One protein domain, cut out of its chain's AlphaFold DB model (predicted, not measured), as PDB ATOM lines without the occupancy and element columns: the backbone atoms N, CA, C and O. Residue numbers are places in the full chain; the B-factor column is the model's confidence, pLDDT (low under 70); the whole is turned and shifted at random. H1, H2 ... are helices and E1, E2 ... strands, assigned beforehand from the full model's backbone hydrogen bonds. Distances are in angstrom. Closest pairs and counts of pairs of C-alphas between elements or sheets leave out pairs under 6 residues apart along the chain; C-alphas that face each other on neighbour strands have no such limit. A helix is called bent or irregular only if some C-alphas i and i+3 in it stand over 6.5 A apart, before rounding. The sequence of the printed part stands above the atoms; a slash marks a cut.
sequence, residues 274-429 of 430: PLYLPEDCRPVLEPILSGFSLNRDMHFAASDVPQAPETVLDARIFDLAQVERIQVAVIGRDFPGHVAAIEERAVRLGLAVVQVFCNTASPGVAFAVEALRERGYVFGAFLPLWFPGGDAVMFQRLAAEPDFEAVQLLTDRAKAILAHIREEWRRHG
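Overview. This is residues 274 to 429 of the 430 residues of an uncharacterized protein of Desulfovibrio sp. TomC (UniProt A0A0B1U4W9). A twisted five-stranded sheet has H2 and H3 along one face, while H1 and H4 run side by side over its bent edge strand E6. A small parallel pair of strands, E1 and E2, packs at one end of H3. The printed part has 156 residues, with four named helices and seven named strands in the order E1 H1 E2 E3 E4 H2 E5 H3 E6 E7 H4, class mixed; the large sheet, order E3 E4 E5 E7 E6, is mixed too. The whole is compact, with a radius of gyration of the C-alphas of 15.1 A and spans of 39 by 38 by 27 A.

Arrangement. Start at E1, residues 274 to 278; with H1, residues 279 to 289, and E2, residues 296 to 301, it makes a strand-helix-strand unit, two parallel neighbour strands with a helix between, its crossover right-handed. N 275 and O 297 are within hydrogen-bond range at 2.9 A. Next comes the hairpin of E3, residues 312 to 318, and E4, residues 323 to 330, with N 314 and O 327 at 3.0 A. H2, residues 335 to 349, leads to E5, residues 353 to 359; E4, H2 and E5 form a second right-handed unit, with N 326 and O 355 at 2.8 A. Past H3, residues 365 to 373, find the hairpin of E6, residues 378 to 387, and E7, residues 390 to 398, with N 383 and O 392 at 2.8 A. E5 and E7 are antiparallel, N 356 and O 395 at 2.8 A; E5, H3 and E6 form a split unit, E7 between its strands, also right-handed. H1, H2 and H3 on one face of this sheet make two layers. H2 and H3 touch, closest at C-alphas 336 and 371, 5.6 A, through residues 335 to 339 of H2 alone. H4, residues 412 to 428, lies over E6, along the strands, at a height of 9.0 A. It touches H1 with residues 413 to 420 alone, closest at C-alphas 417 and 284, 6.5 A, at a shallow tilt of 20 degrees, opposite ways. Every O i to N i+4 pair is within range in H2, H3 and H4, but 4 of 7 in H1.

Along the chain. Find C-alpha 274 at (53.080, -32.078, 52.916), where E1 begins. H1 is irregular: C-alphas 280 and 283 are 7.1 A apart. H2 runs 20.9 A, E4 21.6 A and E7 26.0 A. E6 bends by 93 degrees at residue 384. H4 runs 24.1 A to C-alpha 428 at (48.011, -7.178, 40.392).

Size, cuts and confidence. The C-alphas farthest apart, of Pro 309 and Leu 410, are 42.8 A apart. The printed part has no cut; the long link is E7 to H4, residues 399 to 411. No printed residue is under 70 in pLDDT.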
ATOM      1  N   PRO A 274      52.598 -32.671  54.158       97.94
ATOM      2  CA  PRO A 274      53.080 -32.078  52.916       97.94
ATOM      3  C   PRO A 274      52.699 -30.593  52.838       97.94
ATOM      4  O   PRO A 274      51.645 -30.184  53.329       97.94
ATOM      5  N   LEU A 275      53.548 -29.791  52.197       98.56
ATOM      6  CA  LEU A 275      53.322 -28.363  51.988       98.56
ATOM      7  C   LEU A 275      53.752 -27.953  50.576       98.56
ATOM      8  O   LEU A 275      54.931 -27.716  50.324       98.56
ATOM      9  N   TYR A 276      52.784 -27.857  49.668       98.56
ATOM     10  CA  TYR A 276      52.980 -27.385  48.298       98.56
ATOM     11  C   TYR A 276      52.753 -25.876  48.220       98.56
ATOM     12  O   TYR A 276      51.718 -25.374  48.657       98.56
ATOM     13  N   LEU A 277      53.722 -25.139  47.683       98.06
ATOM     14  CA  LEU A 277      53.711 -23.677  47.646       98.06
ATOM     15  C   LEU A 277      54.204 -23.151  46.290       98.06
ATOM     16  O   LEU A 277      55.057 -23.771  45.654       98.06
ATOM     17  N   PRO A 278      53.722 -21.984  45.838       96.56
ATOM     18  CA  PRO A 278      54.256 -21.346  44.644       96.56
ATOM     19  C   PRO A 278      55.633 -20.720  44.925       96.56
ATOM     20  O   PRO A 278      55.845 -20.071  45.953       96.56
ATOM     21  N   GLU A 279      56.575 -20.898  43.997       96.50
ATOM     22  CA  GLU A 279      57.961 -20.407  44.110       96.50
ATOM     23  C   GLU A 279      58.028 -18.878  44.256       96.50
ATOM     24  O   GLU A 279      58.859 -18.349  44.989       96.50
ATOM     25  N   ASP A 280      57.119 -18.149  43.612       92.50
ATOM     26  CA  ASP A 280      57.085 -16.684  43.662       92.50
ATOM     27  C   ASP A 280      56.648 -16.108  45.021       92.50
ATOM     28  O   ASP A 280      56.990 -14.968  45.346       92.50
ATOM     29  N   CYS A 281      55.965 -16.898  45.851       95.25
ATOM     30  CA  CYS A 281      55.607 -16.523  47.215       95.25
ATOM     31  C   CYS A 281      56.698 -16.905  48.217       95.25
ATOM     32  O   CYS A 281      56.605 -16.517  49.383       95.25
ATOM     33  N   ARG A 282      57.751 -17.623  47.802       97.00
ATOM     34  CA  ARG A 282      58.872 -17.990  48.679       97.00
ATOM     35  C   ARG A 282      59.411 -16.803  49.497       97.00
ATOM     36  O   ARG A 282      59.548 -16.975  50.709       97.00
ATOM     37  N   PRO A 283      59.630 -15.592  48.933       95.69
ATOM     38  CA  PRO A 283      60.167 -14.464  49.695       95.69
ATOM     39  C   PRO A 283      59.295 -14.003  50.870       95.69
ATOM     40  O   PRO A 283      59.826 -13.431  51.819       95.69
ATOM     41  N   VAL A 284      57.974 -14.224  50.820       96.81
ATOM     42  CA  VAL A 284      57.062 -13.904  51.933       96.81
ATOM     43  C   VAL A 284      56.796 -15.120  52.818       96.81
ATOM     44  O   VAL A 284      56.739 -14.987  54.040       96.81
ATOM     45  N   LEU A 285      56.704 -16.315  52.231       98.06
ATOM     46  CA  LEU A 285      56.384 -17.549  52.942       98.06
ATOM     47  C   LEU A 285      57.537 -18.039  53.818       98.06
ATOM     48  O   LEU A 285      57.287 -18.415  54.957       98.06
ATOM     49  N   GLU A 286      58.790 -18.001  53.359       96.62
ATOM     50  CA  GLU A 286      59.928 -18.464  54.169       96.62
ATOM     51  C   GLU A 286      60.077 -17.678  55.487       96.62
ATOM     52  O   GLU A 286      60.151 -18.308  56.549       96.62
ATOM     53  N   PRO A 287      60.040 -16.326  55.499       96.62
ATOM     54  CA  PRO A 287      60.047 -15.569  56.749       96.62
ATOM     55  C   PRO A 287      58.853 -15.860  57.664       96.62
ATOM     56  O   PRO A 287      59.025 -15.872  58.887       96.62
ATOM     57  N   ILE A 288      57.660 -16.101  57.106       98.12
ATOM     58  CA  ILE A 288      56.481 -16.494  57.892       98.12
ATOM     59  C   ILE A 288      56.713 -17.865  58.535       98.12
ATOM     60  O   ILE A 288      56.605 -17.997  59.754       98.12
ATOM     61  N   LEU A 289      57.085 -18.862  57.733       97.62
ATOM     62  CA  LEU A 289      57.290 -20.248  58.151       97.62
ATOM     63  C   LEU A 289      58.404 -20.382  59.190       97.62
ATOM     64  O   LEU A 289      58.236 -21.114  60.158       97.62
ATOM     65  N   SER A 290      59.482 -19.599  59.067       96.62
ATOM     66  CA  SER A 290      60.565 -19.539  60.067       96.62
ATOM     67  C   SER A 290      60.101 -19.085  61.457       96.62
ATOM     68  O   SER A 290      60.825 -19.218  62.443       96.62
ATOM     69  N   GLY A 291      58.901 -18.506  61.545       96.19
ATOM     70  CA  GLY A 291      58.264 -18.135  62.796       96.19
ATOM     71  C   GLY A 291      57.639 -19.281  63.563       96.19
ATOM     72  O   GLY A 291      57.328 -19.093  64.735       96.19
ATOM     73  N   PHE A 292      57.471 -20.433  62.926       97.06
ATOM     74  CA  PHE A 292      56.851 -21.602  63.511       97.06
ATOM     75  C   PHE A 292      57.837 -22.769  63.588       97.06
ATOM     76  O   PHE A 292      58.815 -22.842  62.849       97.06
ATOM     77  N   SER A 293      57.521 -23.729  64.451       95.06
ATOM     78  CA  SER A 293      58.216 -25.016  64.538       95.06
ATOM     79  C   SER A 293      57.364 -26.112  63.891       95.06
ATOM     80  O   SER A 293      56.926 -27.029  64.580       95.06
ATOM     81  N   LEU A 294      57.064 -25.970  62.594       97.69
ATOM     82  CA  LEU A 294      56.227 -26.917  61.841       97.69
ATOM     83  C   LEU A 294      57.080 -27.991  61.166       97.69
ATOM     84  O   LEU A 294      58.105 -27.692  60.554       97.69
ATOM     85  N   ASN A 295      56.620 -29.234  61.216       97.56
ATOM     86  CA  ASN A 295      57.177 -30.348  60.471       97.56
ATOM     87  C   ASN A 295      56.467 -30.456  59.119       97.56
ATOM     88  O   ASN A 295      55.352 -30.981  59.027       97.56
ATOM     89  N   ARG A 296      57.089 -29.903  58.074       98.19
ATOM     90  CA  ARG A 296      56.533 -29.882  56.720       98.19
ATOM     91  C   ARG A 296      57.499 -30.468  55.706       98.19
ATOM     92  O   ARG A 296      58.669 -30.093  55.676       98.19
ATOM     93  N   ASP A 297      56.983 -31.347  54.855       98.00
ATOM     94  CA  ASP A 297      57.659 -31.757  53.626       98.00
ATOM     95  C   ASP A 297      57.364 -30.706  52.552       98.00
ATOM     96  O   ASP A 297      56.270 -30.663  51.986       98.00
ATOM     97  N   MET A 298      58.298 -29.768  52.387       97.88
ATOM     98  CA  MET A 298      58.087 -28.538  51.628       97.88
ATOM     99  C   MET A 298      58.437 -28.700  50.150       97.88
ATOM    100  O   MET A 298      59.584 -28.973  49.798       97.88
ATOM    101  N   HIS A 299      57.471 -28.397  49.287       97.69
ATOM    102  CA  HIS A 299      57.590 -28.454  47.833       97.69
ATOM    103  C   HIS A 299      57.239 -27.095  47.245       97.69
ATOM    104  O   HIS A 299      56.071 -26.718  47.196       97.69
ATOM    105  N   PHE A 300      58.241 -26.360  46.776       97.62
ATOM    106  CA  PHE A 300      57.986 -25.152  46.001       97.62
ATOM    107  C   PHE A 300      58.076 -25.439  44.507       97.62
ATOM    108  O   PHE A 300      58.992 -26.133  44.056       97.62
ATOM    109  N   ALA A 301      57.143 -24.882  43.742       96.31
ATOM    110  CA  ALA A 301      57.128 -24.999  42.292       96.31
ATOM    111  C   ALA A 301      56.745 -23.667  41.642       96.31
ATOM    112  O   ALA A 301      55.853 -22.967  42.113       96.31
ATOM    113  N   ALA A 302      57.405 -23.319  40.535       94.81
ATOM    114  CA  ALA A 302      57.013 -22.163  39.722       94.81
ATOM    115  C   ALA A 302      55.705 -22.417  38.952       94.81
ATOM    116  O   ALA A 302      54.975 -21.488  38.640       94.81
ATOM    117  N   SER A 303      55.424 -23.686  38.656       94.81
ATOM    118  CA  SER A 303      54.208 -24.152  38.000       94.81
ATOM    119  C   SER A 303      53.944 -25.590  38.425       94.81
ATOM    120  O   SER A 303      54.884 -26.386  38.508       94.81
ATOM    121  N   ASP A 304      52.685 -25.947  38.616       95.06
ATOM    122  CA  ASP A 304      52.246 -27.318  38.846       95.06
ATOM    123  C   ASP A 304      50.903 -27.568  38.149       95.06
ATOM    124  O   ASP A 304      50.372 -26.702  37.455       95.06
ATOM    125  N   VAL A 305      50.386 -28.792  38.251       93.38
ATOM    126  CA  VAL A 305      49.081 -29.153  37.690       93.38
ATOM    127  C   VAL A 305      48.277 -29.866  38.771       93.38
ATOM    128  O   VAL A 305      48.804 -30.800  39.387       93.38
ATOM    129  N   PRO A 306      47.002 -29.497  38.975       96.19
ATOM    130  CA  PRO A 306      46.135 -30.212  39.892       96.19
ATOM    131  C   PRO A 306      45.988 -31.686  39.508       96.19
ATOM    132  O   PRO A 306      45.758 -32.045  38.342       96.19
ATOM    133  N   GLN A 307      46.093 -32.554  40.512       94.69
ATOM    134  CA  GLN A 307      45.858 -33.986  40.336       94.69
ATOM    135  C   GLN A 307      44.366 -34.297  40.167       94.69
ATOM    136  O   GLN A 307      44.011 -35.182  39.386       94.69
ATOM    137  N   ALA A 308      43.498 -33.559  40.864       96.56
ATOM    138  CA  ALA A 308      42.056 -33.735  40.794       96.56
ATOM    139  C   ALA A 308      41.469 -33.070  39.532       96.56
ATOM    140  O   ALA A 308      41.912 -31.987  39.138       96.56
ATOM    141  N   PRO A 309      40.467 -33.687  38.880       96.00
ATOM    142  CA  PRO A 309      39.758 -33.045  37.778       96.00
ATOM    143  C   PRO A 309      38.860 -31.900  38.267       96.00
ATOM    144  O   PRO A 309      38.803 -30.867  37.607       96.00
ATOM    145  N   GLU A 310      38.219 -32.077  39.423       98.31
ATOM    146  CA  GLU A 310      37.180 -31.197  39.960       98.31
ATOM    147  C   GLU A 310      37.620 -30.542  41.271       98.31
ATOM    148  O   GLU A 310      38.314 -31.151  42.091       98.31
ATOM    149  N   THR A 311      37.211 -29.290  41.450       98.69
ATOM    150  CA  THR A 311      37.466 -28.488  42.645       98.69
ATOM    151  C   THR A 311      36.405 -28.779  43.699       98.69
ATOM    152  O   THR A 311      35.210 -28.766  43.409       98.69
ATOM    153  N   VAL A 312      36.834 -28.965  44.949       98.50
ATOM    154  CA  VAL A 312      35.937 -29.025  46.110       98.50
ATOM    155  C   VAL A 312      36.131 -27.758  46.920       98.50
ATOM    156  O   VAL A 312      37.211 -27.531  47.474       98.50
ATOM    157  N   LEU A 313      35.084 -26.941  46.990       97.81
ATOM    158  CA  LEU A 313      35.078 -25.715  47.772       97.81
ATOM    159  C   LEU A 313      33.778 -25.540  48.554       97.81
ATOM    160  O   LEU A 313      32.730 -26.035  48.147       97.81
ATOM    161  N   ASP A 314      33.873 -24.795  49.647       98.00
ATOM    162  CA  ASP A 314      32.743 -24.231  50.382       98.00
ATOM    163  C   ASP A 314      32.897 -22.707  50.440       98.00
ATOM    164  O   ASP A 314      34.021 -22.198  50.443       98.00
ATOM    165  N   ALA A 315      31.794 -21.962  50.447       96.31
ATOM    166  CA  ALA A 315      31.830 -20.504  50.445       96.31
ATOM    167  C   ALA A 315      30.836 -19.926  51.446       96.31
ATOM    168  O   ALA A 315      29.679 -20.338  51.511       96.31
ATOM    169  N   ARG A 316      31.280 -18.907  52.184       96.12
ATOM    170  CA  ARG A 316      30.457 -18.196  53.159       96.12
ATOM    171  C   ARG A 316      30.541 -16.694  52.947       96.12
ATOM    172  O   ARG A 316      31.633 -16.129  52.897       96.12
ATOM    173  N   ILE A 317      29.375 -16.057  52.887       95.50
ATOM    174  CA  ILE A 317      29.232 -14.603  52.812       95.50
ATOM    175  C   ILE A 317      28.927 -14.058  54.209       95.50
ATOM    176  O   ILE A 317      28.125 -14.616  54.957       95.50
ATOM    177  N   PHE A 318      29.597 -12.966  54.556       93.38
ATOM    178  CA  PHE A 318      29.387 -12.179  55.761       93.38
ATOM    179  C   PHE A 318      28.794 -10.831  55.345       93.38
ATOM    180  O   PHE A 318      29.537  -9.882  55.089       93.38
ATOM    181  N   ASP A 319      27.464 -10.746  55.261       89.75
ATOM    182  CA  ASP A 319      26.758  -9.613  54.640       89.75
ATOM    183  C   ASP A 319      27.107  -8.262  55.273       89.75
ATOM    184  O   ASP A 319      27.427  -7.310  54.565       89.75
ATOM    185  N   LEU A 320      27.137  -8.193  56.610       87.44
ATOM    186  CA  LEU A 320      27.485  -6.965  57.335       87.44
ATOM    187  C   LEU A 320      28.910  -6.487  57.016       87.44
ATOM    188  O   LEU A 320      29.162  -5.288  56.943       87.44
ATOM    189  N   ALA A 321      29.842  -7.424  56.829       92.38
ATOM    190  CA  ALA A 321      31.218  -7.113  56.464       92.38
ATOM    191  C   ALA A 321      31.382  -6.887  54.953       92.38
ATOM    192  O   ALA A 321      32.362  -6.265  54.541       92.38
ATOM    193  N   GLN A 322      30.435  -7.356  54.135       96.81
ATOM    194  CA  GLN A 322      30.534  -7.445  52.677       96.81
ATOM    195  C   GLN A 322      31.754  -8.275  52.250       96.81
ATOM    196  O   GLN A 322      32.500  -7.889  51.348       96.81
ATOM    197  N   VAL A 323      31.981  -9.392  52.944       97.75
ATOM    198  CA  VAL A 323      33.134 -10.275  52.724       97.75
ATOM    199  C   VAL A 323      32.660 -11.665  52.348       97.75
ATOM    200  O   VAL A 323      31.751 -12.197  52.978       97.75
ATOM    201  N   GLU A 324      33.308 -12.277  51.366       98.19
ATOM    202  CA  GLU A 324      33.154 -13.701  51.082       98.19
ATOM    203  C   GLU A 324      34.454 -14.450  51.368       98.19
ATOM    204  O   GLU A 324      35.521 -14.061  50.894       98.19
ATOM    205  N   ARG A 325      34.359 -15.537  52.139       98.38
ATOM    206  CA  ARG A 325      35.459 -16.471  52.394       98.38
ATOM    207  C   ARG A 325      35.171 -17.789  51.679       98.38
ATOM    208  O   ARG A 325      34.124 -18.388  51.910       98.38
ATOM    209  N   ILE A 326      36.103 -18.239  50.846       98.69
ATOM    210  CA  ILE A 326      36.017 -19.475  50.067       98.69
ATOM    211  C   ILE A 326      37.090 -20.449  50.542       98.69
ATOM    212  O   ILE A 326      38.279 -20.151  50.473       98.69
ATOM    213  N   GLN A 327      36.669 -21.622  50.993       98.62
ATOM    214  CA  GLN A 327      37.517 -22.697  51.489       98.62
ATOM    215  C   GLN A 327      37.710 -23.737  50.386       98.62
ATOM    216  O   GLN A 327      36.817 -24.539  50.133       98.62
ATOM    217  N   VAL A 328      38.861 -23.733  49.714       98.69
ATOM    218  CA  VAL A 328      39.183 -24.665  48.622       98.69
ATOM    219  C   VAL A 328      39.904 -25.878  49.204       98.69
ATOM    220  O   VAL A 328      41.130 -25.898  49.330       98.69
ATOM    221  N   ALA A 329      39.125 -26.892  49.586       98.38
ATOM    222  CA  ALA A 329      39.636 -28.121  50.187       98.38
ATOM    223  C   ALA A 329      40.422 -28.980  49.183       98.38
ATOM    224  O   ALA A 329      41.404 -29.618  49.567       98.38
ATOM    225  N   VAL A 330      39.999 -28.980  47.913       98.44
ATOM    226  CA  VAL A 330      40.670 -29.666  46.798       98.44
ATOM    227  C   VAL A 330      40.729 -28.727  45.602       98.44
ATOM    228  O   VAL A 330      39.697 -28.239  45.149       98.44
ATOM    229  N   ILE A 331      41.931 -28.511  45.070       98.62
ATOM    230  CA  ILE A 331      42.143 -27.754  43.835       98.62
ATOM    231  C   ILE A 331      41.961 -28.714  42.655       98.62
ATOM    232  O   ILE A 331      42.684 -29.705  42.550       98.62
ATOM    233  N   GLY A 332      41.000 -28.420  41.778       98.44
ATOM    234  CA  GLY A 332      40.767 -29.147  40.533       98.44
ATOM    235  C   GLY A 332      41.265 -28.391  39.305       98.44
ATOM    236  O   GLY A 332      41.591 -27.204  39.361       98.44
ATOM    237  N   ARG A 333      41.295 -29.062  38.152       98.12
ATOM    238  CA  ARG A 333      41.645 -28.428  36.862       98.12
ATOM    239  C   ARG A 333      40.598 -27.416  36.393       98.12
ATOM    240  O   ARG A 333      40.907 -26.550  35.580       98.12
ATOM    241  N   ASP A 334      39.376 -27.525  36.899       98.31
ATOM    242  CA  ASP A 334      38.266 -26.597  36.685       98.31
ATOM    243  C   ASP A 334      38.338 -25.326  37.558       98.31
ATOM    244  O   ASP A 334      37.514 -24.425  37.381       98.31
ATOM    245  N   PHE A 335      39.318 -25.210  38.466       98.62
ATOM    246  CA  PHE A 335      39.439 -24.088  39.406       98.62
ATOM    247  C   PHE A 335      39.369 -22.689  38.759       98.62
ATOM    248  O   PHE A 335      38.648 -21.844  39.293       98.62
ATOM    249  N   PRO A 336      39.990 -22.408  37.591       98.38
ATOM    250  CA  PRO A 336      39.866 -21.097  36.946       98.38
ATOM    251  C   PRO A 336      38.416 -20.709  36.612       98.38
ATOM    252  O   PRO A 336      38.055 -19.531  36.675       98.38
ATOM    253  N   GLY A 337      37.563 -21.693  36.297       98.31
ATOM    254  CA  GLY A 337      36.131 -21.476  36.087       98.31
ATOM    255  C   GLY A 337      35.415 -21.060  37.373       98.31
ATOM    256  O   GLY A 337      34.588 -20.146  37.352       98.31
ATOM    257  N   HIS A 338      35.787 -21.656  38.509       98.44
ATOM    258  CA  HIS A 338      35.276 -21.258  39.825       98.44
ATOM    259  C   HIS A 338      35.718 -19.845  40.204       98.44
ATOM    260  O   HIS A 338      34.885 -19.065  40.660       98.44
ATOM    261  N   VAL A 339      36.980 -19.471  39.963       98.31
ATOM    262  CA  VAL A 339      37.470 -18.103  40.230       98.31
ATOM    263  C   VAL A 339      36.667 -17.065  39.440       98.31
ATOM    264  O   VAL A 339      36.271 -16.042  40.002       98.31
ATOM    265  N   ALA A 340      36.358 -17.344  38.168       97.88
ATOM    266  CA  ALA A 340      35.509 -16.478  37.353       97.88
ATOM    267  C   ALA A 340      34.102 -16.312  37.956       97.88
ATOM    268  O   ALA A 340      33.621 -15.192  38.116       97.88
ATOM    269  N   ALA A 341      33.469 -17.416  38.360       97.88
ATOM    270  CA  ALA A 341      32.138 -17.394  38.963       97.88
ATOM    271  C   ALA A 341      32.109 -16.684  40.332       97.88
ATOM    272  O   ALA A 341      31.128 -16.010  40.662       97.88
ATOM    273  N   ILE A 342      33.174 -16.822  41.132       97.56
ATOM    274  CA  ILE A 342      33.357 -16.103  42.401       97.56
ATOM    275  C   ILE A 342      33.434 -14.592  42.139       97.56
ATOM    276  O   ILE A 342      32.741 -13.819  42.797       97.56
ATOM    277  N   GLU A 343      34.224 -14.157  41.155       95.88
ATOM    278  CA  GLU A 343      34.342 -12.739  40.802       95.88
ATOM    279  C   GLU A 343      33.002 -12.151  40.338       95.88
ATOM    280  O   GLU A 343      32.572 -11.116  40.852       95.88
ATOM    281  N   GLU A 344      32.311 -12.827  39.419       96.62
ATOM    282  CA  GLU A 344      30.998 -12.398  38.924       96.62
ATOM    283  C   GLU A 344      29.975 -12.280  40.058       96.62
ATOM    284  O   GLU A 344      29.200 -11.320  40.115       96.62
ATOM    285  N   ARG A 345      29.980 -13.239  40.991       96.94
ATOM    286  CA  ARG A 345      29.140 -13.193  42.190       96.94
ATOM    287  C   ARG A 345      29.503 -12.008  43.080       96.94
ATOM    288  O   ARG A 345      28.597 -11.292  43.500       96.94
ATOM    289  N   ALA A 346      30.786 -11.779  43.333       96.88
ATOM    290  CA  ALA A 346      31.248 -10.686  44.177       96.88
ATOM    291  C   ALA A 346      30.868  -9.311  43.614       96.88
ATOM    292  O   ALA A 346      30.398  -8.457  44.361       96.88
ATOM    293  N   VAL A 347      30.992  -9.114  42.296       96.12
ATOM    294  CA  VAL A 347      30.532  -7.890  41.619       96.12
ATOM    295  C   VAL A 347      29.017  -7.749  41.731       96.12
ATOM    296  O   VAL A 347      28.527  -6.692  42.123       96.12
ATOM    297  N   ARG A 348      28.264  -8.817  41.437       97.38
ATOM    298  CA  ARG A 348      26.794  -8.811  41.501       97.38
ATOM    299  C   ARG A 348      26.267  -8.457  42.893       97.38
ATOM    300  O   ARG A 348      25.243  -7.790  42.994       97.38
ATOM    301  N   LEU A 349      26.936  -8.926  43.944       96.75
ATOM    302  CA  LEU A 349      26.543  -8.705  45.337       96.75
ATOM    303  C   LEU A 349      27.187  -7.459  45.965       96.75
ATOM    304  O   LEU A 349      26.890  -7.145  47.114       96.75
ATOM    305  N   GLY A 350      28.054  -6.743  45.240       96.56
ATOM    306  CA  GLY A 350      28.748  -5.567  45.766       96.56
ATOM    307  C   GLY A 350      29.661  -5.888  46.955       96.56
ATOM    308  O   GLY A 350      29.736  -5.104  47.900       96.56
ATOM    309  N   LEU A 351      30.322  -7.050  46.934       97.81
ATOM    310  CA  LEU A 351      31.238  -7.455  47.998       97.81
ATOM    311  C   LEU A 351      32.495  -6.582  47.992       97.81
ATOM    312  O   LEU A 351      33.084  -6.328  46.942       97.81
ATOM    313  N   ALA A 352      32.925  -6.165  49.179       97.62
ATOM    314  CA  ALA A 352      34.113  -5.347  49.367       97.62
ATOM    315  C   ALA A 352      35.400  -6.178  49.324       97.62
ATOM    316  O   ALA A 352      36.416  -5.695  48.823       97.62
ATOM    317  N   VAL A 353      35.359  -7.408  49.850       98.19
ATOM    318  CA  VAL A 353      36.519  -8.306  49.934       98.19
ATOM    319  C   VAL A 353      36.105  -9.734  49.588       98.19
ATOM    320  O   VAL A 353      35.069 -10.222  50.035       98.19
ATOM    321  N   VAL A 354      36.944 -10.423  48.822       98.62
ATOM    322  CA  VAL A 354      36.844 -11.865  48.582       98.62
ATOM    323  C   VAL A 354      38.149 -12.511  49.013       98.62
ATOM    324  O   VAL A 354      39.206 -12.074  48.568       98.62
ATOM    325  N   GLN A 355      38.086 -13.544  49.847       98.81
ATOM    326  CA  GLN A 355      39.242 -14.288  50.344       98.81
ATOM    327  C   GLN A 355      39.124 -15.756  49.945       98.81
ATOM    328  O   GLN A 355      38.125 -16.408  50.241       98.81
ATOM    329  N   VAL A 356      40.153 -16.288  49.297       98.88
ATOM    330  CA  VAL A 356      40.222 -17.674  48.838       98.88
ATOM    331  C   VAL A 356      41.344 -18.374  49.589       98.88
ATOM    332  O   VAL A 356      42.505 -17.993  49.470       98.88
ATOM    333  N   PHE A 357      40.983 -19.385  50.372       98.81
ATOM    334  CA  PHE A 357      41.877 -20.202  51.182       98.81
ATOM    335  C   PHE A 357      42.130 -21.509  50.429       98.81
ATOM    336  O   PHE A 357      41.232 -22.340  50.308       98.81
ATOM    337  N   CYS A 358      43.334 -21.688  49.899       98.75
ATOM    338  CA  CYS A 358      43.725 -22.879  49.155       98.75
ATOM    339  C   CYS A 358      44.445 -23.863  50.073       98.75
ATOM    340  O   CYS A 358      45.472 -23.512  50.656       98.75
ATOM    341  N   ASN A 359      43.927 -25.088  50.179       98.62
ATOM    342  CA  ASN A 359      44.611 -26.177  50.870       98.62
ATOM    343  C   ASN A 359      45.938 -26.500  50.167       98.62
ATOM    344  O   ASN A 359      45.971 -26.704  48.953       98.62
ATOM    345  N   THR A 360      47.023 -26.571  50.934       98.50
ATOM    346  CA  THR A 360      48.380 -26.792  50.417       98.50
ATOM    347  C   THR A 360      48.874 -28.229  50.584       98.50
ATOM    348  O   THR A 360      50.067 -28.487  50.433       98.50
ATOM    349  N   ALA A 361      47.990 -29.175  50.913       97.62
ATOM    350  CA  ALA A 361      48.349 -30.576  51.146       97.62
ATOM    351  C   ALA A 361      48.638 -31.389  49.864       97.62
ATOM    352  O   ALA A 361      49.161 -32.501  49.954       97.62
ATOM    353  N   SER A 362      48.328 -30.851  48.677       96.31
ATOM    354  CA  SER A 362      48.469 -31.537  47.382       96.31
ATOM    355  C   SER A 362      48.986 -30.596  46.282       96.31
ATOM    356  O   SER A 362      48.814 -29.382  46.403       96.31
ATOM    357  N   PRO A 363      49.562 -31.124  45.180       96.44
ATOM    358  CA  PRO A 363      49.917 -30.320  44.008       96.44
ATOM    359  C   PRO A 363      48.715 -29.591  43.390       96.44
ATOM    360  O   PRO A 363      47.590 -30.094  43.420       96.44
ATOM    361  N   GLY A 364      48.978 -28.452  42.751       97.44
ATOM    362  CA  GLY A 364      47.990 -27.572  42.116       97.44
ATOM    363  C   GLY A 364      47.949 -26.166  42.724       97.44
ATOM    364  O   GLY A 364      47.164 -25.333  42.272       97.44
ATOM    365  N   VAL A 365      48.760 -25.889  43.749       98.31
ATOM    366  CA  VAL A 365      48.760 -24.600  44.453       98.31
ATOM    367  C   VAL A 365      49.334 -23.501  43.562       98.31
ATOM    368  O   VAL A 365      48.761 -22.416  43.517       98.31
ATOM    369  N   ALA A 366      50.409 -23.768  42.810       98.19
ATOM    370  CA  ALA A 366      50.961 -22.772  41.888       98.19
ATOM    371  C   ALA A 366      49.968 -22.441  40.762       98.19
ATOM    372  O   ALA A 366      49.722 -21.266  40.495       98.19
ATOM    373  N   PHE A 367      49.311 -23.459  40.198       98.38
ATOM    374  CA  PHE A 367      48.220 -23.297  39.233       98.38
ATOM    375  C   PHE A 367      47.053 -22.458  39.780       98.38
ATOM    376  O   PHE A 367      46.556 -21.555  39.107       98.38
ATOM    377  N   ALA A 368      46.604 -22.732  41.009       98.38
ATOM    378  CA  ALA A 368      45.510 -21.984  41.623       98.38
ATOM    379  C   ALA A 368      45.877 -20.515  41.863       98.38
ATOM    380  O   ALA A 368      45.079 -19.617  41.592       98.38
ATOM    381  N   VAL A 369      47.092 -20.268  42.351       97.50
ATOM    382  CA  VAL A 369      47.587 -18.920  42.629       97.50
ATOM    383  C   VAL A 369      47.744 -18.103  41.347       97.50
ATOM    384  O   VAL A 369      47.378 -16.928  41.335       97.50
ATOM    385  N   GLU A 370      48.205 -18.713  40.253       97.06
ATOM    386  CA  GLU A 370      48.245 -18.071  38.936       97.06
ATOM    387  C   GLU A 370      46.841 -17.626  38.493       97.06
ATOM    388  O   GLU A 370      46.626 -16.441  38.227       97.06
ATOM    389  N   ALA A 371      45.853 -18.529  38.540       97.50
ATOM    390  CA  ALA A 371      44.466 -18.225  38.172       97.50
ATOM    391  C   ALA A 371      43.838 -17.108  39.033       97.50
ATOM    392  O   ALA A 371      43.052 -16.292  38.544       97.50
ATOM    393  N   LEU A 372      44.186 -17.046  40.321       97.94
ATOM    394  CA  LEU A 372      43.758 -15.982  41.231       97.94
ATOM    395  C   LEU A 372      44.420 -14.640  40.875       97.94
ATOM    396  O   LEU A 372      43.742 -13.614  40.787       97.94
ATOM    397  N   ARG A 373      45.727 -14.617  40.606       96.00
ATOM    398  CA  ARG A 373      46.452 -13.383  40.256       96.00
ATOM    399  C   ARG A 373      46.016 -12.778  38.930       96.00
ATOM    400  O   ARG A 373      45.929 -11.553  38.826       96.00
ATOM    401  N   GLU A 374      45.669 -13.597  37.937       95.12
ATOM    402  CA  GLU A 374      45.074 -13.124  36.675       95.12
ATOM    403  C   GLU A 374      43.794 -12.297  36.900       95.12
ATOM    404  O   GLU A 374      43.447 -11.417  36.102       95.12
ATOM    405  N   ARG A 375      43.120 -12.552  38.026       95.56
ATOM    406  CA  ARG A 375      41.861 -11.937  38.463       95.56
ATOM    407  C   ARG A 375      42.063 -10.873  39.550       95.56
ATOM    408  O   ARG A 375      41.098 -10.411  40.154       95.56
ATOM    409  N   GLY A 376      43.310 -10.460  39.783       95.62
ATOM    410  CA  GLY A 376      43.672  -9.363  40.682       95.62
ATOM    411  C   GLY A 376      43.667  -9.708  42.169       95.62
ATOM    412  O   GLY A 376      43.610  -8.808  43.006       95.62
ATOM    413  N   TYR A 377      43.715 -10.997  42.513       98.06
ATOM    414  CA  TYR A 377      43.950 -11.412  43.890       98.06
ATOM    415  C   TYR A 377      45.433 -11.253  44.249       98.06
ATOM    416  O   TYR A 377      46.315 -11.502  43.426       98.06
ATOM    417  N   VAL A 378      45.696 -10.882  45.497       97.94
ATOM    418  CA  VAL A 378      47.037 -10.741  46.083       97.94
ATOM    419  C   VAL A 378      47.187 -11.657  47.290       97.94
ATOM    420  O   VAL A 378      46.184 -12.078  47.873       97.94
ATOM    421  N   PHE A 379      48.418 -11.962  47.692       98.44
ATOM    422  CA  PHE A 379      48.695 -12.717  48.906       98.44
ATOM    423  C   PHE A 379      48.020 -12.064  50.119       98.44
ATOM    424  O   PHE A 379      47.924 -10.840  50.242       98.44
ATOM    425  N   GLY A 380      47.541 -12.894  51.036       98.38
ATOM    426  CA  GLY A 380      46.984 -12.446  52.302       98.38
ATOM    427  C   GLY A 380      47.634 -13.126  53.489       98.38
ATOM    428  O   GLY A 380      48.119 -12.439  54.386       98.38
ATOM    429  N   ALA A 381      47.669 -14.457  53.512       98.62
ATOM    430  CA  ALA A 381      48.148 -15.186  54.682       98.62
ATOM    431  C   ALA A 381      48.675 -16.588  54.368       98.62
ATOM    432  O   ALA A 381      48.282 -17.214  53.387       98.62
ATOM    433  N   PHE A 382      49.498 -17.106  55.275       98.75
ATOM    434  CA  PHE A 382      49.707 -18.537  55.471       98.75
ATOM    435  C   PHE A 382      49.037 -18.964  56.783       98.75
ATOM    436  O   PHE A 382      49.176 -18.277  57.796       98.75
ATOM    437  N   LEU A 383      48.306 -20.078  56.771       98.56
ATOM    438  CA  LEU A 383      47.458 -20.521  57.877       98.56
ATOM    439  C   LEU A 383      47.760 -21.988  58.227       98.56
ATOM    440  O   LEU A 383      47.282 -22.894  57.539       98.56
ATOM    441  N   PRO A 384      48.547 -22.244  59.287       98.38
ATOM    442  CA  PRO A 384      48.836 -23.598  59.742       98.38
ATOM    443  C   PRO A 384      47.566 -24.373  60.127       98.38
ATOM    444  O   PRO A 384      46.718 -23.842  60.846       98.38
ATOM    445  N   LEU A 385      47.473 -25.640  59.715       98.25
ATOM    446  CA  LEU A 385      46.414 -26.598  60.076       98.25
ATOM    447  C   LEU A 385      44.982 -26.146  59.740       98.25
ATOM    448  O   LEU A 385      44.021 -26.671  60.304       98.25
ATOM    449  N   TRP A 386      44.823 -25.167  58.846       98.56
ATOM    450  CA  TRP A 386      43.529 -24.572  58.507       98.56
ATOM    451  C   TRP A 386      42.513 -25.596  57.987       98.56
ATOM    452  O   TRP A 386      41.332 -25.537  58.336       98.56
ATOM    453  N   PHE A 387      42.983 -26.568  57.202       98.38
ATOM    454  CA  PHE A 387      42.203 -27.710  56.738       98.38
ATOM    455  C   PHE A 387      42.533 -28.962  57.565       98.38
ATOM    456  O   PHE A 387      43.654 -29.095  58.062       98.38
ATOM    457  N   PRO A 388      41.597 -29.919  57.711       95.81
ATOM    458  CA  PRO A 388      41.923 -31.217  58.291       95.81
ATOM    459  C   PRO A 388      43.100 -31.862  57.540       95.81
ATOM    460  O   PRO A 388      42.980 -32.192  56.362       95.81
ATOM    461  N   GLY A 389      44.244 -32.012  58.213       92.62
ATOM    462  CA  GLY A 389      45.461 -32.567  57.611       92.62
ATOM    463  C   GLY A 389      46.141 -31.674  56.565       92.62
ATOM    464  O   GLY A 389      46.843 -32.200  55.704       92.62
ATOM    465  N   GLY A 390      45.949 -30.351  56.605       97.19
ATOM    466  CA  GLY A 390      46.590 -29.432  55.663       97.19
ATOM    467  C   GLY A 390      46.686 -27.998  56.175       97.19
ATOM    468  O   GLY A 390      45.818 -27.512  56.900       97.19
ATOM    469  N   ASP A 391      47.743 -27.301  55.772       98.69
ATOM    470  CA  ASP A 391      47.814 -25.848  55.917       98.69
ATOM    471  C   ASP A 391      47.057 -25.164  54.762       98.69
ATOM    472  O   ASP A 391      46.592 -25.812  53.818       98.69
ATOM    473  N   ALA A 392      46.928 -23.840  54.830       98.69
ATOM    474  CA  ALA A 392      46.393 -23.043  53.738       98.69
ATOM    475  C   ALA A 392      47.284 -21.850  53.395       98.69
ATOM    476  O   ALA A 392      47.952 -21.275  54.257       98.69
ATOM    477  N   VAL A 393      47.210 -21.423  52.139       98.81
ATOM    478  CA  VAL A 393      47.529 -20.047  51.747       98.81
ATOM    479  C   VAL A 393      46.234 -19.327  51.400       98.81
ATOM    480  O   VAL A 393      45.355 -19.899  50.759       98.81
ATOM    481  N   MET A 394      46.103 -18.080  51.838       98.75
ATOM    482  CA  MET A 394      44.965 -17.228  51.520       98.75
ATOM    483  C   MET A 394      45.390 -16.120  50.570       98.75
ATOM    484  O   MET A 394      46.393 -15.443  50.806       98.75
ATOM    485  N   PHE A 395      44.590 -15.936  49.526       98.69
ATOM    486  CA  PHE A 395      44.671 -14.829  48.585       98.69
ATOM    487  C   PHE A 395      43.386 -14.015  48.639       98.69
ATOM    488  O   PHE A 395      42.301 -14.565  48.828       98.69
ATOM    489  N   GLN A 396      43.492 -12.704  48.448       98.56
ATOM    490  CA  GLN A 396      42.372 -11.783  48.594       98.56
ATOM    491  C   GLN A 396      42.267 -10.802  47.433       98.56
ATOM    492  O   GLN A 396      43.277 -10.333  46.913       98.56
ATOM    493  N   ARG A 397      41.035 -10.459  47.065       97.88
ATOM    494  CA  ARG A 397      40.704  -9.391  46.118       97.88
ATOM    495  C   ARG A 397      39.817  -8.373  46.813       97.88
ATOM    496  O   ARG A 397      38.902  -8.750  47.544       97.88
ATOM    497  N   LEU A 398      40.078  -7.096  46.569       97.44
ATOM    498  CA  LEU A 398      39.304  -5.994  47.124       97.44
ATOM    499  C   LEU A 398      38.579  -5.262  45.994       97.44
ATOM    500  O   LEU A 398      39.054  -5.238  44.864       97.44
ATOM    501  N   ALA A 399      37.423  -4.679  46.296       95.75
ATOM    502  CA  ALA A 399      36.680  -3.839  45.353       95.75
ATOM    503  C   ALA A 399      37.189  -2.387  45.294       95.75
ATOM    504  O   ALA A 399      36.786  -1.630  44.414       95.75
ATOM    505  N   ALA A 400      38.025  -1.987  46.253       94.00
ATOM    506  CA  ALA A 400      38.592  -0.651  46.361       94.00
ATOM    507  C   ALA A 400      40.020  -0.720  46.912       94.00
ATOM    508  O   ALA A 400      40.379  -1.671  47.614       94.00
ATOM    509  N   GLU A 401      40.811   0.314  46.627       94.12
ATOM    510  CA  GLU A 401      42.166   0.444  47.155       94.12
ATOM    511  C   GLU A 401      42.149   0.492  48.697       94.12
ATOM    512  O   GLU A 401      41.422   1.306  49.278       94.12
ATOM    513  N   PRO A 402      42.917  -0.375  49.381       94.38
ATOM    514  CA  PRO A 402      43.012  -0.348  50.833       94.38
ATOM    515  C   PRO A 402      43.872   0.827  51.312       94.38
ATOM    516  O   PRO A 402      44.893   1.166  50.710       94.38
ATOM    517  N   ASP A 403      43.519   1.397  52.465       95.12
ATOM    518  CA  ASP A 403      44.352   2.400  53.127       95.12
ATOM    519  C   ASP A 403      45.517   1.722  53.862       95.12
ATOM    520  O   ASP A 403      45.425   1.337  55.029       95.12
ATOM    521  N   PHE A 404      46.632   1.554  53.153       96.25
ATOM    522  CA  PHE A 404      47.862   1.002  53.720       96.25
ATOM    523  C   PHE A 404      48.477   1.881  54.820       96.25
ATOM    524  O   PHE A 404      49.198   1.354  55.665       96.25
ATOM    525  N   GLU A 405      48.238   3.195  54.810       95.62
ATOM    526  CA  GLU A 405      48.842   4.126  55.773       95.62
ATOM    527  C   GLU A 405      48.114   4.098  57.122       95.62
ATOM    528  O   GLU A 405      48.723   4.347  58.163       95.62
ATOM    529  N   ALA A 406      46.835   3.718  57.131       94.75
ATOM    530  CA  ALA A 406      46.076   3.484  58.358       94.75
ATOM    531  C   ALA A 406      46.517   2.222  59.133       94.75
ATOM    532  O   ALA A 406      46.128   2.046  60.291       94.75
ATOM    533  N   VAL A 407      47.316   1.333  58.525       97.50
ATOM    534  CA  VAL A 407      47.682   0.032  59.105       97.50
ATOM    535  C   VAL A 407      48.840   0.170  60.102       97.50
ATOM    536  O   VAL A 407      49.999   0.361  59.737       97.50
ATOM    537  N   GLN A 408      48.544  -0.017  61.386       98.19
ATOM    538  CA  GLN A 408      49.527  -0.051  62.467       98.19
ATOM    539  C   GLN A 408      49.898  -1.491  62.829       98.19
ATOM    540  O   GLN A 408      49.045  -2.286  63.226       98.19
ATOM    541  N   LEU A 409      51.191  -1.814  62.752       98.44
ATOM    542  CA  LEU A 409      51.714  -3.156  63.025       98.44
ATOM    543  C   LEU A 409      52.830  -3.126  64.064       98.44
ATOM    544  O   LEU A 409      53.765  -2.326  63.984       98.44
ATOM    545  N   LEU A 410      52.733  -4.034  65.035       97.94
ATOM    546  CA  LEU A 410      53.659  -4.126  66.157       97.94
ATOM    547  C   LEU A 410      55.041  -4.646  65.740       97.94
ATOM    548  O   LEU A 410      56.055  -4.039  66.087       97.94
ATOM    549  N   THR A 411      55.087  -5.773  65.028       96.75
ATOM    550  CA  THR A 411      56.324  -6.532  64.789       96.75
ATOM    551  C   THR A 411      56.870  -6.314  63.384       96.75
ATOM    552  O   THR A 411      56.127  -6.045  62.439       96.75
ATOM    553  N   ASP A 412      58.182  -6.474  63.222       96.88
ATOM    554  CA  ASP A 412      58.824  -6.319  61.914       96.88
ATOM    555  C   ASP A 412      58.424  -7.431  60.937       96.88
ATOM    556  O   ASP A 412      58.290  -7.168  59.744       96.88
ATOM    557  N   ARG A 413      58.111  -8.637  61.440       96.38
ATOM    558  CA  ARG A 413      57.506  -9.710  60.636       96.38
ATOM    559  C   ARG A 413      56.194  -9.250  60.008       96.38
ATOM    560  O   ARG A 413      56.035  -9.360  58.798       96.38
ATOM    561  N   ALA A 414      55.276  -8.698  60.803       98.00
ATOM    562  CA  ALA A 414      53.993  -8.231  60.287       98.00
ATOM    563  C   ALA A 414      54.171  -7.099  59.258       98.00
ATOM    564  O   ALA A 414      53.545  -7.121  58.200       98.00
ATOM    565  N   LYS A 415      55.073  -6.143  59.524       98.38
ATOM    566  CA  LYS A 415      55.392  -5.056  58.579       98.38
ATOM    567  C   LYS A 415      55.969  -5.580  57.261       98.38
ATOM    568  O   LYS A 415      55.616  -5.059  56.207       98.38
ATOM    569  N   ALA A 416      56.823  -6.601  57.304       97.75
ATOM    570  CA  ALA A 416      57.380  -7.226  56.106       97.75
ATOM    571  C   ALA A 416      56.297  -7.922  55.264       97.75
ATOM    572  O   ALA A 416      56.302  -7.788  54.041       97.75
ATOM    573  N   ILE A 417      55.331  -8.588  55.912       98.38
ATOM    574  CA  ILE A 417      54.163  -9.172  55.232       98.38
ATOM    575  C   ILE A 417      53.355  -8.068  54.539       98.38
ATOM    576  O   ILE A 417      53.094  -8.165  53.343       98.38
ATOM    577  N   LEU A 418      53.024  -6.979  55.246       98.50
ATOM    578  CA  LEU A 418      52.293  -5.853  54.652       98.50
ATOM    579  C   LEU A 418      53.049  -5.230  53.471       98.50
ATOM    580  O   LEU A 418      52.440  -4.902  52.456       98.50
ATOM    581  N   ALA A 419      54.371  -5.075  53.584       97.88
ATOM    582  CA  ALA A 419      55.202  -4.531  52.516       97.88
ATOM    583  C   ALA A 419      55.173  -5.411  51.256       97.88
ATOM    584  O   ALA A 419      55.076  -4.878  50.152       97.88
ATOM    585  N   HIS A 420      55.202  -6.738  51.418       97.19
ATOM    586  CA  HIS A 420      55.044  -7.674  50.306       97.19
ATOM    587  C   HIS A 420      53.671  -7.528  49.640       97.19
ATOM    588  O   HIS A 420      53.600  -7.317  48.432       97.19
ATOM    589  N   ILE A 421      52.594  -7.557  50.431       97.69
ATOM    590  CA  ILE A 421      51.217  -7.444  49.926       97.69
ATOM    591  C   ILE A 421      51.009  -6.112  49.202       97.69
ATOM    592  O   ILE A 421      50.393  -6.068  48.143       97.69
ATOM    593  N   ARG A 422      51.559  -5.013  49.731       97.56
ATOM    594  CA  ARG A 422      51.481  -3.686  49.105       97.56
ATOM    595  C   ARG A 422      52.153  -3.644  47.739       97.56
ATOM    596  O   ARG A 422      51.661  -2.992  46.822       97.56
ATOM    597  N   GLU A 423      53.294  -4.301  47.613       96.06
ATOM    598  CA  GLU A 423      54.014  -4.382  46.350       96.06
ATOM    599  C   GLU A 423      53.282  -5.279  45.342       96.06
ATOM    600  O   GLU A 423      53.177  -4.929  44.170       96.06
ATOM    601  N   GLU A 424      52.709  -6.392  45.796       94.81
ATOM    602  CA  GLU A 424      51.878  -7.252  44.956       94.81
ATOM    603  C   GLU A 424      50.591  -6.545  44.505       94.81
ATOM    604  O   GLU A 424      50.234  -6.614  43.330       94.81
ATOM    605  N   TRP A 425      49.955  -5.772  45.391       95.00
ATOM    606  CA  TRP A 425      48.801  -4.926  45.076       95.00
ATOM    607  C   TRP A 425      49.099  -3.933  43.957       95.00
ATOM    608  O   TRP A 425      48.305  -3.802  43.037       95.00
ATOM    609  N   ARG A 426      50.273  -3.293  43.945       93.44
ATOM    610  CA  ARG A 426      50.656  -2.391  42.841       93.44
ATOM    611  C   ARG A 426      50.799  -3.094  41.490       93.44
ATOM    612  O   ARG A 426      50.698  -2.433  40.461       93.44
ATOM    613  N   ARG A 427      51.086  -4.399  41.483       89.81
ATOM    614  CA  ARG A 427      51.275  -5.189  40.255       89.81
ATOM    615  C   ARG A 427      49.984  -5.834  39.765       89.81
ATOM    616  O   ARG A 427      49.774  -5.907  38.559       89.81
ATOM    617  N   HIS A 428      49.165  -6.328  40.691       85.00
ATOM    618  CA  HIS A 428      48.011  -7.178  40.392       85.00
ATOM    619  C   HIS A 428      46.681  -6.614  40.892       85.00
ATOM    620  O   HIS A 428      45.654  -6.917  40.288       85.00
ATOM    621  N   GLY A 429      46.686  -5.816  41.963       72.81
ATOM    622  CA  GLY A 429      45.481  -5.218  42.534       72.81
ATOM    623  C   GLY A 429      44.759  -4.375  41.487       72.81
ATOM    624  O   GLY A 429      45.377  -3.538  40.826       72.81
TER     625      GLY A 429